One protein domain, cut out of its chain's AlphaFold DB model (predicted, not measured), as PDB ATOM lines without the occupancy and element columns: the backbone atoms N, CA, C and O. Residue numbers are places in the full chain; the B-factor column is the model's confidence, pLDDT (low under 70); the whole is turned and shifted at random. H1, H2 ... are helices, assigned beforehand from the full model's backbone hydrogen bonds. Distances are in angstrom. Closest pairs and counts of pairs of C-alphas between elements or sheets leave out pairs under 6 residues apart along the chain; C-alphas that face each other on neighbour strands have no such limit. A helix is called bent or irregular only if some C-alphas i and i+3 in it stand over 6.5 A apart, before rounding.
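Overview. This is residues 29 to 133 of the 701 residues of an uncharacterized protein of Candidatus Pacearchaeota archaeon (UniProt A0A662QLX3). A long kinked helix, H2, runs along most of a rod; H1 folds back along its earlier part, and H3 and H4 pack on its later part. The 105 printed residues include four named helices, H1 to H4 in chain order, and no named strand: all helix, compact, with a radius of gyration of the C-alphas of 14.7 A and spans of 49 by 24 by 19 A.

Along the chain. Find C-alpha 49 at (141.211, 233.935, 173.507); H2, residues 49 to 77, runs 40.8 A from there, kinked 29 degrees near residue 64, and is irregular, with C-alphas 50 and 53 7.4 A apart. H1 is residues 29 to 44, H3 88 to 107, 28.0 A long, and H4 116 to 132, ending at (118.421, 212.981, 208.202).

Arrangement. Start at the hub, H2. H1 touches it as a hairpin, at a shallow tilt of 26 degrees, closest at C-alphas 43 and 52, 4.9 A. Residues 60 to 72 of H2 touch H3, another hairpin, at a steep 38 degrees; the closest C-alphas, Ser 68 and Gly 99, are 4.5 A apart. H4 touches H3 as a hairpin, closest at C-alphas 98 and 123, 5.9 A. Packing is mostly crossed, at steep tilts. Each O i to N i+4 pair is within hydrogen-bond range in H1, H3 and H4, and 20 of 25 in H2.

Size, cuts and confidence. C-alphas 50 and 83, the two farthest apart, are 50.4 A apart. The printed part has no cut and no long link; confidence is under 70 in 30 residues, among them 77 to 86.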
ATOM      1  N   ALA A  29     123.168 213.376 181.850       61.88
ATOM      2  CA  ALA A  29     123.570 214.372 182.843       61.88
ATOM      3  C   ALA A  29     125.040 214.237 183.297       61.88
ATOM      4  O   ALA A  29     125.737 215.245 183.408       61.88
ATOM      5  N   ILE A  30     125.549 213.013 183.506       63.47
ATOM      6  CA  ILE A  30     126.961 212.777 183.867       63.47
ATOM      7  C   ILE A  30     127.874 213.118 182.682       63.47
ATOM      8  O   ILE A  30     128.897 213.783 182.855       63.47
ATOM      9  N   LYS A  31     127.501 212.716 181.459       64.69
ATOM     10  CA  LYS A  31     128.273 213.027 180.242       64.69
ATOM     11  C   LYS A  31     128.344 214.531 179.982       64.69
ATOM     12  O   LYS A  31     129.419 215.053 179.682       64.69
ATOM     13  N   GLU A  32     127.222 215.224 180.124       70.94
ATOM     14  CA  GLU A  32     127.137 216.675 179.987       70.94
ATOM     15  C   GLU A  32     127.945 217.387 181.069       70.94
ATOM     16  O   GLU A  32     128.685 218.317 180.752       70.94
ATOM     17  N   LEU A  33     127.880 216.930 182.324       71.38
ATOM     18  CA  LEU A  33     128.667 217.510 183.411       71.38
ATOM     19  C   LEU A  33     130.173 217.349 183.155       71.38
ATOM     20  O   LEU A  33     130.912 218.328 183.240       71.38
ATOM     21  N   ILE A  34     130.624 216.169 182.714       67.75
ATOM     22  CA  ILE A  34     132.023 215.933 182.315       67.75
ATOM     23  C   ILE A  34     132.434 216.872 181.171       67.75
ATOM     24  O   ILE A  34     133.514 217.470 181.219       67.75
ATOM     25  N   MET A  35     131.586 217.041 180.150       74.00
ATOM     26  CA  MET A  35     131.846 217.974 179.047       74.00
ATOM     27  C   MET A  35     131.964 219.424 179.527       74.00
ATOM     28  O   MET A  35     132.868 220.144 179.094       74.00
ATOM     29  N   LEU A  36     131.084 219.855 180.429       72.81
ATOM     30  CA  LEU A  36     131.084 221.206 180.984       72.81
ATOM     31  C   LEU A  36     132.307 221.466 181.869       72.81
ATOM     32  O   LEU A  36     132.889 222.548 181.789       72.81
ATOM     33  N   MET A  37     132.750 220.470 182.637       71.19
ATOM     34  CA  MET A  37     133.999 220.527 183.403       71.19
ATOM     35  C   MET A  37     135.209 220.734 182.484       71.19
ATOM     36  O   MET A  37     136.010 221.641 182.713       71.19
ATOM     37  N   HIS A  38     135.299 219.972 181.389       71.88
ATOM     38  CA  HIS A  38     136.376 220.123 180.403       71.88
ATOM     39  C   HIS A  38     136.325 221.490 179.707       71.88
ATOM     40  O   HIS A  38     137.361 222.115 179.466       71.88
ATOM     41  N   LEU A  39     135.124 221.982 179.386       70.94
ATOM     42  CA  LEU A  39     134.935 223.302 178.787       70.94
ATOM     43  C   LEU A  39     135.371 224.423 179.743       70.94
ATOM     44  O   LEU A  39     136.040 225.365 179.314       70.94
ATOM     45  N   ASN A  40     135.032 224.307 181.029       72.81
ATOM     46  CA  ASN A  40     135.427 225.249 182.075       72.81
ATOM     47  C   ASN A  40     136.954 225.265 182.272       72.81
ATOM     48  O   ASN A  40     137.560 226.336 182.330       72.81
ATOM     49  N   GLU A  41     137.596 224.095 182.276       75.19
ATOM     50  CA  GLU A  41     139.054 223.968 182.384       75.19
ATOM     51  C   GLU A  41     139.773 224.633 181.195       75.19
ATOM     52  O   GLU A  41     140.675 225.458 181.382       75.19
ATOM     53  N   ARG A  42     139.329 224.359 179.961       71.06
ATOM     54  CA  ARG A  42     139.888 224.977 178.741       71.06
ATOM     55  C   ARG A  42     139.650 226.488 178.686       71.06
ATOM     56  O   ARG A  42     140.529 227.247 178.274       71.06
ATOM     57  N   ALA A  43     138.492 226.949 179.162       67.56
ATOM     58  CA  ALA A  43     138.202 228.373 179.319       67.56
ATOM     59  C   ALA A  43     139.044 229.037 180.423       67.56
ATOM     60  O   ALA A  43     139.356 230.227 180.327       67.56
ATOM     61  N   GLY A  44     139.479 228.287 181.435       70.69
ATOM     62  CA  GLY A  44     140.480 228.733 182.405       70.69
ATOM     63  C   GLY A  44     141.871 228.912 181.786       70.69
ATOM     64  O   GLY A  44     142.555 229.888 182.088       70.69
ATOM     65  N   LYS A  45     142.252 228.034 180.851       72.88
ATOM     66  CA  LYS A  45     143.559 228.037 180.162       72.88
ATOM     67  C   LYS A  45     143.691 229.069 179.028       72.88
ATOM     68  O   LYS A  45     144.711 229.099 178.348       72.88
ATOM     69  N   LYS A  46     142.694 229.947 178.838       65.75
ATOM     70  CA  LYS A  46     142.636 230.971 177.768       65.75
ATOM     71  C   LYS A  46     142.684 230.409 176.338       65.75
ATOM     72  O   LYS A  46     142.959 231.156 175.401       65.75
ATOM     73  N   GLU A  47     142.336 229.135 176.142       66.81
ATOM     74  CA  GLU A  47     142.305 228.498 174.811       66.81
ATOM     75  C   GLU A  47     141.275 229.145 173.864       66.81
ATOM     76  O   GLU A  47     141.396 229.046 172.647       66.81
ATOM     77  N   PHE A  48     140.294 229.874 174.413       55.78
ATOM     78  CA  PHE A  48     139.261 230.595 173.657       55.78
ATOM     79  C   PHE A  48     139.574 232.086 173.425       55.78
ATOM     80  O   PHE A  48     138.692 232.840 172.996       55.78
ATOM     81  N   GLY A  49     140.794 232.546 173.725       71.31
ATOM     82  CA  GLY A  49     141.211 233.935 173.507       71.31
ATOM     83  C   GLY A  49     140.310 234.947 174.231       71.31
ATOM     84  O   GLY A  49     140.022 234.801 175.417       71.31
ATOM     85  N   GLU A  50     139.822 235.970 173.524       66.88
ATOM     86  CA  GLU A  50     138.963 237.025 174.096       66.88
ATOM     87  C   GLU A  50     137.607 236.511 174.613       66.88
ATOM     88  O   GLU A  50     137.001 237.123 175.494       66.88
ATOM     89  N   LYS A  51     137.131 235.361 174.117       69.94
ATOM     90  CA  LYS A  51     135.843 234.772 174.524       69.94
ATOM     91  C   LYS A  51     135.942 233.915 175.787       69.94
ATOM     92  O   LYS A  51     134.908 233.535 176.340       69.94
ATOM     93  N   SER A  52     137.151 233.643 176.281       67.25
ATOM     94  CA  SER A  52     137.388 232.773 177.443       67.25
ATOM     95  C   SER A  52     136.562 233.134 178.686       67.25
ATOM     96  O   SER A  52     135.960 232.232 179.264       67.25
ATOM     97  N   PRO A  53     136.426 234.417 179.085       69.38
ATOM     98  CA  PRO A  53     135.628 234.787 180.258       69.38
ATOM     99  C   PRO A  53     134.130 234.484 180.101       69.38
ATOM    100  O   PRO A  53     133.473 234.068 181.053       69.38
ATOM    101  N   GLN A  54     133.582 234.662 178.895       70.44
ATOM    102  CA  GLN A  54     132.168 234.402 178.610       70.44
ATOM    103  C   GLN A  54     131.871 232.900 178.547       70.44
ATOM    104  O   GLN A  54     130.847 232.457 179.068       70.44
ATOM    105  N   VAL A  55     132.776 232.119 177.947       63.78
ATOM    106  CA  VAL A  55     132.681 230.651 177.901       63.78
ATOM    107  C   VAL A  55     132.792 230.072 179.309       63.78
ATOM    108  O   VAL A  55     131.963 229.245 179.679       63.78
ATOM    109  N   LYS A  56     133.731 230.572 180.122       70.81
ATOM    110  CA  LYS A  56     133.888 230.163 181.522       70.81
ATOM    111  C   LYS A  56     132.611 230.422 182.321       70.81
ATOM    112  O   LYS A  56     132.076 229.505 182.928       70.81
ATOM    113  N   LYS A  57     132.060 231.639 182.232       74.00
ATOM    114  CA  LYS A  57     130.819 232.009 182.929       74.00
ATOM    115  C   LYS A  57     129.640 231.111 182.538       74.00
ATOM    116  O   LYS A  57     128.903 230.669 183.410       74.00
ATOM    117  N   ARG A  58     129.472 230.813 181.243       70.06
ATOM    118  CA  ARG A  58     128.409 229.913 180.761       70.06
ATOM    119  C   ARG A  58     128.609 228.473 181.231       70.06
ATOM    120  O   ARG A  58     127.637 227.850 181.643       70.06
ATOM    121  N   ALA A  59     129.841 227.964 181.188       68.88
ATOM    122  CA  ALA A  59     130.157 226.620 181.659       68.88
ATOM    123  C   ALA A  59     129.861 226.478 183.159       68.88
ATOM    124  O   ALA A  59     129.162 225.548 183.538       68.88
ATOM    125  N   THR A  60     130.282 227.437 183.989       71.00
ATOM    126  CA  THR A  60     129.978 227.464 185.430       71.00
ATOM    127  C   THR A  60     128.475 227.442 185.708       71.00
ATOM    128  O   THR A  60     128.009 226.595 186.457       71.00
ATOM    129  N   THR A  61     127.683 228.291 185.043       74.00
ATOM    130  CA  THR A  61     126.219 228.302 185.238       74.00
ATOM    131  C   THR A  61     125.553 226.980 184.845       74.00
ATOM    132  O   THR A  61     124.563 226.580 185.453       74.00
ATOM    133  N   LEU A  62     126.064 226.300 183.817       75.25
ATOM    134  CA  LEU A  62     125.532 225.007 183.387       75.25
ATOM    135  C   LEU A  62     125.981 223.856 184.300       75.25
ATOM    136  O   LEU A  62     125.205 222.924 184.489       75.25
ATOM    137  N   ILE A  63     127.180 223.934 184.890       74.06
ATOM    138  CA  ILE A  63     127.662 222.980 185.904       74.06
ATOM    139  C   ILE A  63     126.695 222.966 187.088       74.06
ATOM    140  O   ILE A  63     126.162 221.902 187.392       74.06
ATOM    141  N   GLY A  64     126.369 224.131 187.662       72.44
ATOM    142  CA  GLY A  64     125.428 224.213 188.786       72.44
ATOM    143  C   GLY A  64     124.068 223.567 188.491       72.44
ATOM    144  O   GLY A  64     123.551 222.801 189.299       72.44
ATOM    145  N   LYS A  65     123.525 223.761 187.279       76.81
ATOM    146  CA  LYS A  65     122.259 223.125 186.859       76.81
ATOM    147  C   LYS A  65     122.341 221.599 186.740       76.81
ATOM    148  O   LYS A  65     121.343 220.920 186.969       76.81
ATOM    149  N   ARG A  66     123.491 221.057 186.333       78.19
ATOM    150  CA  ARG A  66     123.668 219.613 186.106       78.19
ATOM    151  C   ARG A  66     124.107 218.860 187.368       78.19
ATOM    152  O   ARG A  66     123.825 217.669 187.462       78.19
ATOM    153  N   CYS A  67     124.697 219.530 188.361       76.25
ATOM    154  CA  CYS A  67     125.074 218.921 189.644       76.25
ATOM    155  C   CYS A  67     123.886 218.282 190.378       76.25
ATOM    156  O   CYS A  67     123.981 217.129 190.797       76.25
ATOM    157  N   SER A  68     122.751 218.981 190.483       78.62
ATOM    158  CA  SER A  68     121.557 218.440 191.150       78.62
ATOM    159  C   SER A  68     121.003 217.201 190.442       78.62
ATOM    160  O   SER A  68     120.605 216.252 191.101       78.62
ATOM    161  N   GLN A  69     121.058 217.142 189.109       77.50
ATOM    162  CA  GLN A  69     120.597 215.970 188.352       77.50
ATOM    163  C   GLN A  69     121.506 214.749 188.524       77.50
ATOM    164  O   GLN A  69     121.037 213.613 188.508       77.50
ATOM    165  N   VAL A  70     122.817 214.968 188.672       77.50
ATOM    166  CA  VAL A  70     123.761 213.882 188.967       77.50
ATOM    167  C   VAL A  70     123.522 213.345 190.375       77.50
ATOM    168  O   VAL A  70     123.439 212.132 190.545       77.50
ATOM    169  N   LEU A  71     123.328 214.219 191.364       75.62
ATOM    170  CA  LEU A  71     122.995 213.799 192.729       75.62
ATOM    171  C   LEU A  71     121.658 213.076 192.812       75.62
ATOM    172  O   LEU A  71     121.564 212.072 193.502       75.62
ATOM    173  N   GLU A  72     120.646 213.537 192.087       79.19
ATOM    174  CA  GLU A  72     119.347 212.873 192.041       79.19
ATOM    175  C   GLU A  72     119.454 211.426 191.567       79.19
ATOM    176  O   GLU A  72     118.830 210.529 192.134       79.19
ATOM    177  N   LYS A  73     120.292 211.186 190.562       74.19
ATOM    178  CA  LYS A  73     120.542 209.842 190.047       74.19
ATOM    179  C   LYS A  73     121.312 208.988 191.035       74.19
ATOM    180  O   LYS A  73     120.891 207.868 191.290       74.19
ATOM    181  N   VAL A  74     122.357 209.539 191.651       72.88
ATOM    182  CA  VAL A  74     123.109 208.855 192.710       72.88
ATOM    183  C   VAL A  74     122.187 208.473 193.870       72.88
ATOM    184  O   VAL A  74     122.206 207.332 194.306       72.88
ATOM    185  N   LEU A  75     121.317 209.378 194.322       72.31
ATOM    186  CA  LEU A  75     120.337 209.099 195.376       72.31
ATOM    187  C   LEU A  75     119.318 208.040 194.963       72.31
ATOM    188  O   LEU A  75     118.912 207.243 195.795       72.31
ATOM    189  N   THR A  76     118.889 208.038 193.700       70.44
ATOM    190  CA  THR A  76     117.921 207.058 193.196       70.44
ATOM    191  C   THR A  76     118.556 205.669 193.111       70.44
ATOM    192  O   THR A  76     117.963 204.704 193.584       70.44
ATOM    193  N   GLU A  77     119.776 205.572 192.575       67.06
ATOM    194  CA  GLU A  77     120.533 204.319 192.434       67.06
ATOM    195  C   GLU A  77     120.989 203.739 193.781       67.06
ATOM    196  O   GLU A  77     121.040 202.524 193.939       67.06
ATOM    197  N   GLU A  78     121.291 204.596 194.756       64.38
ATOM    198  CA  GLU A  78     121.852 204.203 196.057       64.38
ATOM    199  C   GLU A  78     120.836 204.313 197.206       64.38
ATOM    200  O   GLU A  78     121.188 204.146 198.375       64.38
ATOM    201  N   SER A  79     119.563 204.567 196.893       58.88
ATOM    202  CA  SER A  79     118.472 204.624 197.876       58.88
ATOM    203  C   SER A  79     118.309 203.315 198.659       58.88
ATOM    204  O   SER A  79     118.019 203.349 199.853       58.88
ATOM    205  N   GLU A  80     118.612 202.171 198.035       51.81
ATOM    206  CA  GLU A  80     118.670 200.857 198.693       51.81
ATOM    207  C   GLU A  80     119.838 200.738 199.693       51.81
ATOM    208  O   GLU A  80     119.757 199.989 200.666       51.81
ATOM    209  N   HIS A  81     120.925 201.492 199.492       51.59
ATOM    210  CA  HIS A  81     122.128 201.466 200.333       51.59
ATOM    211  C   HIS A  81     122.120 202.514 201.459       51.59
ATOM    212  O   HIS A  81     122.897 202.392 202.409       51.59
ATOM    213  N   LEU A  82     121.240 203.517 201.389       52.06
ATOM    214  CA  LEU A  82     121.077 204.562 202.410       52.06
ATOM    215  C   LEU A  82     120.113 204.173 203.549       52.06
ATOM    216  O   LEU A  82     119.981 204.927 204.510       52.06
ATOM    217  N   GLY A  83     119.469 203.002 203.485       48.47
ATOM    218  CA  GLY A  83     118.700 202.403 204.591       48.47
ATOM    219  C   GLY A  83     117.343 203.054 204.904       48.47
ATOM    220  O   GLY A  83     116.462 202.378 205.426       48.47
ATOM    221  N   LYS A  84     117.126 204.321 204.532       57.22
ATOM    222  CA  LYS A  84     115.821 204.999 204.510       57.22
ATOM    223  C   LYS A  84     115.736 205.898 203.274       57.22
ATOM    224  O   LYS A  84     116.683 206.623 202.966       57.22
ATOM    225  N   PHE A  85     114.597 205.869 202.584       57.16
ATOM    226  CA  PHE A  85     114.312 206.827 201.518       57.16
ATOM    227  C   PHE A  85     114.081 208.209 202.150       57.16
ATOM    228  O   PHE A  85     113.211 208.314 203.015       57.16
ATOM    229  N   PRO A  86     114.823 209.262 201.753       65.12
ATOM    230  CA  PRO A  86     114.517 210.613 202.205       65.12
ATOM    231  C   PRO A  86     113.107 210.993 201.740       65.12
ATOM    232  O   PRO A  86     112.725 210.701 200.599       65.12
ATOM    233  N   SER A  87     112.343 211.660 202.603       74.44
ATOM    234  CA  SER A  87     111.068 212.275 202.228       74.44
ATOM    235  C   SER A  87     111.258 213.239 201.051       74.44
ATOM    236  O   SER A  87     112.369 213.685 200.751       74.44
ATOM    237  N   GLN A  88     110.171 213.595 200.364       77.31
ATOM    238  CA  GLN A  88     110.243 214.506 199.217       77.31
ATOM    239  C   GLN A  88     110.892 215.855 199.586       77.31
ATOM    240  O   GLN A  88     111.687 216.387 198.809       77.31
ATOM    241  N   GLU A  89     110.633 216.364 200.794       77.38
ATOM    242  CA  GLU A  89     111.248 217.590 201.310       77.38
ATOM    243  C   GLU A  89     112.742 217.425 201.620       77.38
ATOM    244  O   GLU A  89     113.550 218.290 201.272       77.38
ATOM    245  N   GLU A  90     113.137 216.315 202.244       73.56
ATOM    246  CA  GLU A  90     114.545 216.019 202.541       73.56
ATOM    247  C   GLU A  90     115.345 215.802 201.260       73.56
ATOM    248  O   GLU A  90     116.453 216.321 201.127       73.56
ATOM    249  N   ARG A  91     114.760 215.111 200.277       77.31
ATOM    250  CA  ARG A  91     115.346 214.932 198.950       77.31
ATOM    251  C   ARG A  91     115.558 216.280 198.274       77.31
ATOM    252  O   ARG A  91     116.644 216.525 197.758       77.31
ATOM    253  N   GLN A  92     114.576 217.177 198.310       79.94
ATOM    254  CA  GLN A  92     114.706 218.500 197.699       79.94
ATOM    255  C   GLN A  92     115.786 219.353 198.382       79.94
ATOM    256  O   GLN A  92     116.617 219.950 197.692       79.94
ATOM    257  N   LYS A  93     115.859 219.330 199.720       80.06
ATOM    258  CA  LYS A  93     116.942 219.980 200.486       80.06
ATOM    259  C   LYS A  93     118.315 219.402 200.144       80.06
ATOM    260  O   LYS A  93     119.280 220.151 199.997       80.06
ATOM    261  N   LEU A  94     118.411 218.086 199.969       78.88
ATOM    262  CA  LEU A  94     119.660 217.401 199.642       78.88
ATOM    263  C   LEU A  94     120.124 217.713 198.215       78.88
ATOM    264  O   LEU A  94     121.310 217.948 197.994       78.88
ATOM    265  N   LEU A  95     119.203 217.808 197.255       81.19
ATOM    266  CA  LEU A  95     119.515 218.223 195.884       81.19
ATOM    267  C   LEU A  95     119.976 219.679 195.791       81.19
ATOM    268  O   LEU A  95     120.816 220.002 194.945       81.19
ATOM    269  N   GLU A  96     119.455 220.551 196.653       81.38
ATOM    270  CA  GLU A  96     119.846 221.957 196.702       81.38
ATOM    271  C   GLU A  96     121.202 222.150 197.395       81.38
ATOM    272  O   GLU A  96     122.111 222.757 196.824       81.38
ATOM    273  N   ILE A  97     121.371 221.610 198.605       82.38
ATOM    274  CA  ILE A  97     122.596 221.769 199.405       82.38
ATOM    275  C   ILE A  97     123.729 220.915 198.829       82.38
ATOM    276  O   ILE A  97     124.834 221.409 198.593       82.38
ATOM    277  N   GLY A  98     123.448 219.644 198.543       79.38
ATOM    278  CA  GLY A  98     124.395 218.735 197.910       79.38
ATOM    279  C   GLY A  98     124.780 219.211 196.512       79.38
ATOM    280  O   GLY A  98     125.957 219.167 196.161       79.38
ATOM    281  N   GLY A  99     123.822 219.735 195.735       81.94
ATOM    282  CA  GLY A  99     124.072 220.277 194.394       81.94
ATOM    283  C   GLY A  99     125.104 221.397 194.404       81.94
ATOM    284  O   GLY A  99     126.054 221.359 193.618       81.94
ATOM    285  N   ARG A 100     124.975 222.337 195.349       82.25
ATOM    286  CA  ARG A 100     125.951 223.419 195.546       82.25
ATOM    287  C   ARG A 100     127.311 222.899 196.009       82.25
ATOM    288  O   ARG A 100     128.323 223.311 195.456       82.25
ATOM    289  N   LYS A 101     127.361 221.957 196.958       83.06
ATOM    290  CA  LYS A 101     128.634 221.365 197.414       83.06
ATOM    291  C   LYS A 101     129.362 220.615 196.301       83.06
ATOM    292  O   LYS A 101     130.584 220.698 196.192       83.06
ATOM    293  N   LEU A 102     128.628 219.899 195.452       83.12
ATOM    294  CA  LEU A 102     129.201 219.234 194.285       83.12
ATOM    295  C   LEU A 102     129.707 220.256 193.254       83.12
ATOM    296  O   LEU A 102     130.792 220.074 192.704       83.12
ATOM    297  N   GLU A 103     128.967 221.345 193.023       86.00
ATOM    298  CA  GLU A 103     129.424 222.465 192.191       86.00
ATOM    299  C   GLU A 103     130.723 223.083 192.732       86.00
ATOM    300  O   GLU A 103     131.673 223.246 191.968       86.00
ATOM    301  N   GLU A 104     130.813 223.361 194.033       86.06
ATOM    302  CA  GLU A 104     132.022 223.901 194.670       86.06
ATOM    303  C   GLU A 104     133.231 222.974 194.486       86.06
ATOM    304  O   GLU A 104     134.272 223.419 193.994       86.06
ATOM    305  N   LYS A 105     133.084 221.673 194.773       82.00
ATOM    306  CA  LYS A 105     134.159 220.682 194.573       82.00
ATOM    307  C   LYS A 105     134.603 220.610 193.104       82.00
ATOM    308  O   LYS A 105     135.797 220.493 192.816       82.00
ATOM    309  N   ILE A 106     133.670 220.727 192.154       80.44
ATOM    310  CA  ILE A 106     133.981 220.775 190.715       80.44
ATOM    311  C   ILE A 106     134.751 222.050 190.354       80.44
ATOM    312  O   ILE A 106     135.745 221.986 189.628       80.44
ATOM    313  N   LEU A 107     134.308 223.212 190.834       79.69
ATOM    314  CA  LEU A 107     134.940 224.497 190.528       79.69
ATOM    315  C   LEU A 107     136.323 224.645 191.180       79.69
ATOM    316  O   LEU A 107     137.183 225.313 190.599       79.69
ATOM    317  N   ASN A 108     136.558 223.974 192.310       82.69
ATOM    318  CA  ASN A 108     137.861 223.874 192.973       82.69
ATOM    319  C   ASN A 108     138.823 222.888 192.285       82.69
ATOM    320  O   ASN A 108     140.012 222.868 192.601       82.69
ATOM    321  N   GLY A 109     138.340 222.090 191.327       77.06
ATOM    322  CA  GLY A 109     139.148 221.097 190.615       77.06
ATOM    323  C   GLY A 109     139.412 219.812 191.407       77.06
ATOM    324  O   GLY A 109     140.281 219.033 191.025       77.06
ATOM    325  N   GLU A 110     138.664 219.571 192.485       77.69
ATOM    326  CA  GLU A 110     138.730 218.334 193.280       77.69
ATOM    327  C   GLU A 110     138.070 217.155 192.541       77.69
ATOM    328  O   GLU A 110     138.361 215.984 192.802       77.69
ATOM    329  N   VAL A 111     137.206 217.471 191.572       74.06
ATOM    330  CA  VAL A 111     136.454 216.507 190.772       74.06
ATOM    331  C   VAL A 111     137.024 216.406 189.358       74.06
ATOM    332  O   VAL A 111     137.267 217.403 188.678       74.06
ATOM    333  N   ASN A 112     137.184 215.179 188.884       71.62
ATOM    334  CA  ASN A 112     137.566 214.797 187.538       71.62
ATOM    335  C   ASN A 112     136.614 213.707 187.011       71.62
ATOM    336  O   ASN A 112     135.703 213.248 187.696       71.62
ATOM    337  N   LYS A 113     136.815 213.295 185.757       65.44
ATOM    338  CA  LYS A 113     135.973 212.279 185.111       65.44
ATOM    339  C   LYS A 113     135.951 210.945 185.870       65.44
ATOM    340  O   LYS A 113     134.938 210.254 185.833       65.44
ATOM    341  N   ASP A 114     137.057 210.593 186.510       64.25
ATOM    342  CA  ASP A 114     137.265 209.275 187.099       64.25
ATOM    343  C   ASP A 114     136.728 209.189 188.536       64.25
ATOM    344  O   ASP A 114     136.443 208.092 188.999       64.25
ATOM    345  N   ASN A 115     136.549 210.325 189.223       73.81
ATOM    346  CA  ASN A 115     136.083 210.395 190.614       73.81
ATOM    347  C   ASN A 115     134.734 211.125 190.797       73.81
ATOM    348  O   ASN A 115     134.262 211.247 191.924       73.81
ATOM    349  N   LEU A 116     134.103 211.611 189.716       75.12
ATOM    350  CA  LEU A 116     132.840 212.362 189.774       75.12
ATOM    351  C   LEU A 116     131.736 211.601 190.509       75.12
ATOM    352  O   LEU A 116     131.048 212.187 191.341       75.12
ATOM    353  N   TYR A 117     131.577 210.312 190.211       72.88
ATOM    354  CA  TYR A 117     130.555 209.489 190.852       72.88
ATOM    355  C   TYR A 117     130.857 209.274 192.337       72.88
ATOM    356  O   TYR A 117     129.989 209.504 193.171       72.88
ATOM    357  N   ASP A 118     132.103 208.934 192.677       73.50
ATOM    358  CA  ASP A 118     132.523 208.706 194.063       73.50
ATOM    359  C   ASP A 118     132.359 209.967 194.920       73.50
ATOM    360  O   ASP A 118     131.881 209.899 196.052       73.50
ATOM    361  N   ILE A 119     132.705 211.138 194.376       75.06
ATOM    362  CA  ILE A 119     132.547 212.415 195.078       75.06
ATOM    363  C   ILE A 119     131.071 212.802 195.182       75.06
ATOM    364  O   ILE A 119     130.644 213.245 196.247       75.06
ATOM    365  N   ALA A 120     130.272 212.619 194.126       77.25
ATOM    366  CA  ALA A 120     128.832 212.863 194.185       77.25
ATOM    367  C   ALA A 120     128.150 211.949 195.217       77.25
ATOM    368  O   ALA A 120     127.310 212.413 195.986       77.25
ATOM    369  N   TYR A 121     128.568 210.687 195.301       77.50
ATOM    370  CA  TYR A 121     128.117 209.735 196.312       77.50
ATOM    371  C   TYR A 121     128.516 210.142 197.730       77.50
ATOM    372  O   TYR A 121     127.683 210.133 198.635       77.50
ATOM    373  N   GLN A 122     129.764 210.561 197.939       79.19
ATOM    374  CA  GLN A 122     130.210 211.077 199.235       79.19
ATOM    375  C   GLN A 122     129.413 212.314 199.657       79.19
ATOM    376  O   GLN A 122     128.960 212.372 200.795       79.19
ATOM    377  N   VAL A 123     129.177 213.255 198.738       80.06
ATOM    378  CA  VAL A 123     128.342 214.440 198.996       80.06
ATOM    379  C   VAL A 123     126.914 214.027 199.351       80.06
ATOM    380  O   VAL A 123     126.375 214.507 200.343       80.06
ATOM    381  N   ALA A 124     126.312 213.102 198.601       77.19
ATOM    382  CA  ALA A 124     124.973 212.600 198.895       77.19
ATOM    383  C   ALA A 124     124.892 211.931 200.277       77.19
ATOM    384  O   ALA A 124     123.924 212.131 201.008       77.19
ATOM    385  N   LYS A 125     125.926 211.181 200.667       76.31
ATOM    386  CA  LYS A 125     126.011 210.497 201.962       76.31
ATOM    387  C   LYS A 125     126.247 211.458 203.129       76.31
ATOM    388  O   LYS A 125     125.620 211.303 204.173       76.31
ATOM    389  N   GLU A 126     127.149 212.425 202.982       80.69
ATOM    390  CA  GLU A 126     127.446 213.433 204.007       80.69
ATOM    391  C   GLU A 126     126.249 214.360 204.233       80.69
ATOM    392  O   GLU A 126     125.811 214.536 205.371       80.69
ATOM    393  N   GLU A 127     125.660 214.890 203.158       79.56
ATOM    394  CA  GLU A 127     124.482 215.756 203.262       79.56
ATOM    395  C   GLU A 127     123.233 214.979 203.658       79.56
ATOM    396  O   GLU A 127     122.441 215.482 204.450       79.56
ATOM    397  N   GLY A 128     123.095 213.734 203.199       69.56
ATOM    398  CA  GLY A 128     122.055 212.817 203.659       69.56
ATOM    399  C   GLY A 128     122.098 212.631 205.162       69.56
ATOM    400  O   GLY A 128     121.089 212.827 205.825       69.56
ATOM    401  N   LYS A 129     123.278 212.374 205.731       70.19
ATOM    402  CA  LYS A 129     123.438 212.292 207.187       70.19
ATOM    403  C   LYS A 129     123.114 213.606 207.893       70.19
ATOM    404  O   LYS A 129     122.524 213.573 208.961       70.19
ATOM    405  N   ASN A 130     123.497 214.750 207.336       72.38
ATOM    406  CA  ASN A 130     123.239 216.046 207.969       72.38
ATOM    407  C   ASN A 130     121.755 216.440 207.940       72.38
ATOM    408  O   ASN A 130     121.281 217.071 208.878       72.38
ATOM    409  N   ILE A 131     121.031 216.057 206.887       68.62
ATOM    410  CA  ILE A 131     119.602 216.354 206.714       68.62
ATOM    411  C   ILE A 131     118.736 215.343 207.479       68.62
ATOM    412  O   ILE A 131     117.769 215.747 208.114       68.62
ATOM    413  N   LEU A 132     119.123 214.062 207.493       59.88
ATOM    414  CA  LEU A 132     118.421 212.981 208.202       59.88
ATOM    415  C   LEU A 132     118.759 212.909 209.702       59.88
ATOM    416  O   LEU A 132     118.193 212.089 210.419       59.88
ATOM    417  N   LYS A 133     119.649 213.771 210.211       53.62
ATOM    418  CA  LYS A 133     120.007 213.885 211.641       53.62
ATOM    419  C   LYS A 133     118.875 214.405 212.549       53.62
ATOM    420  O   LYS A 133     119.134 214.777 213.687       53.62
TER     421      LYS A 133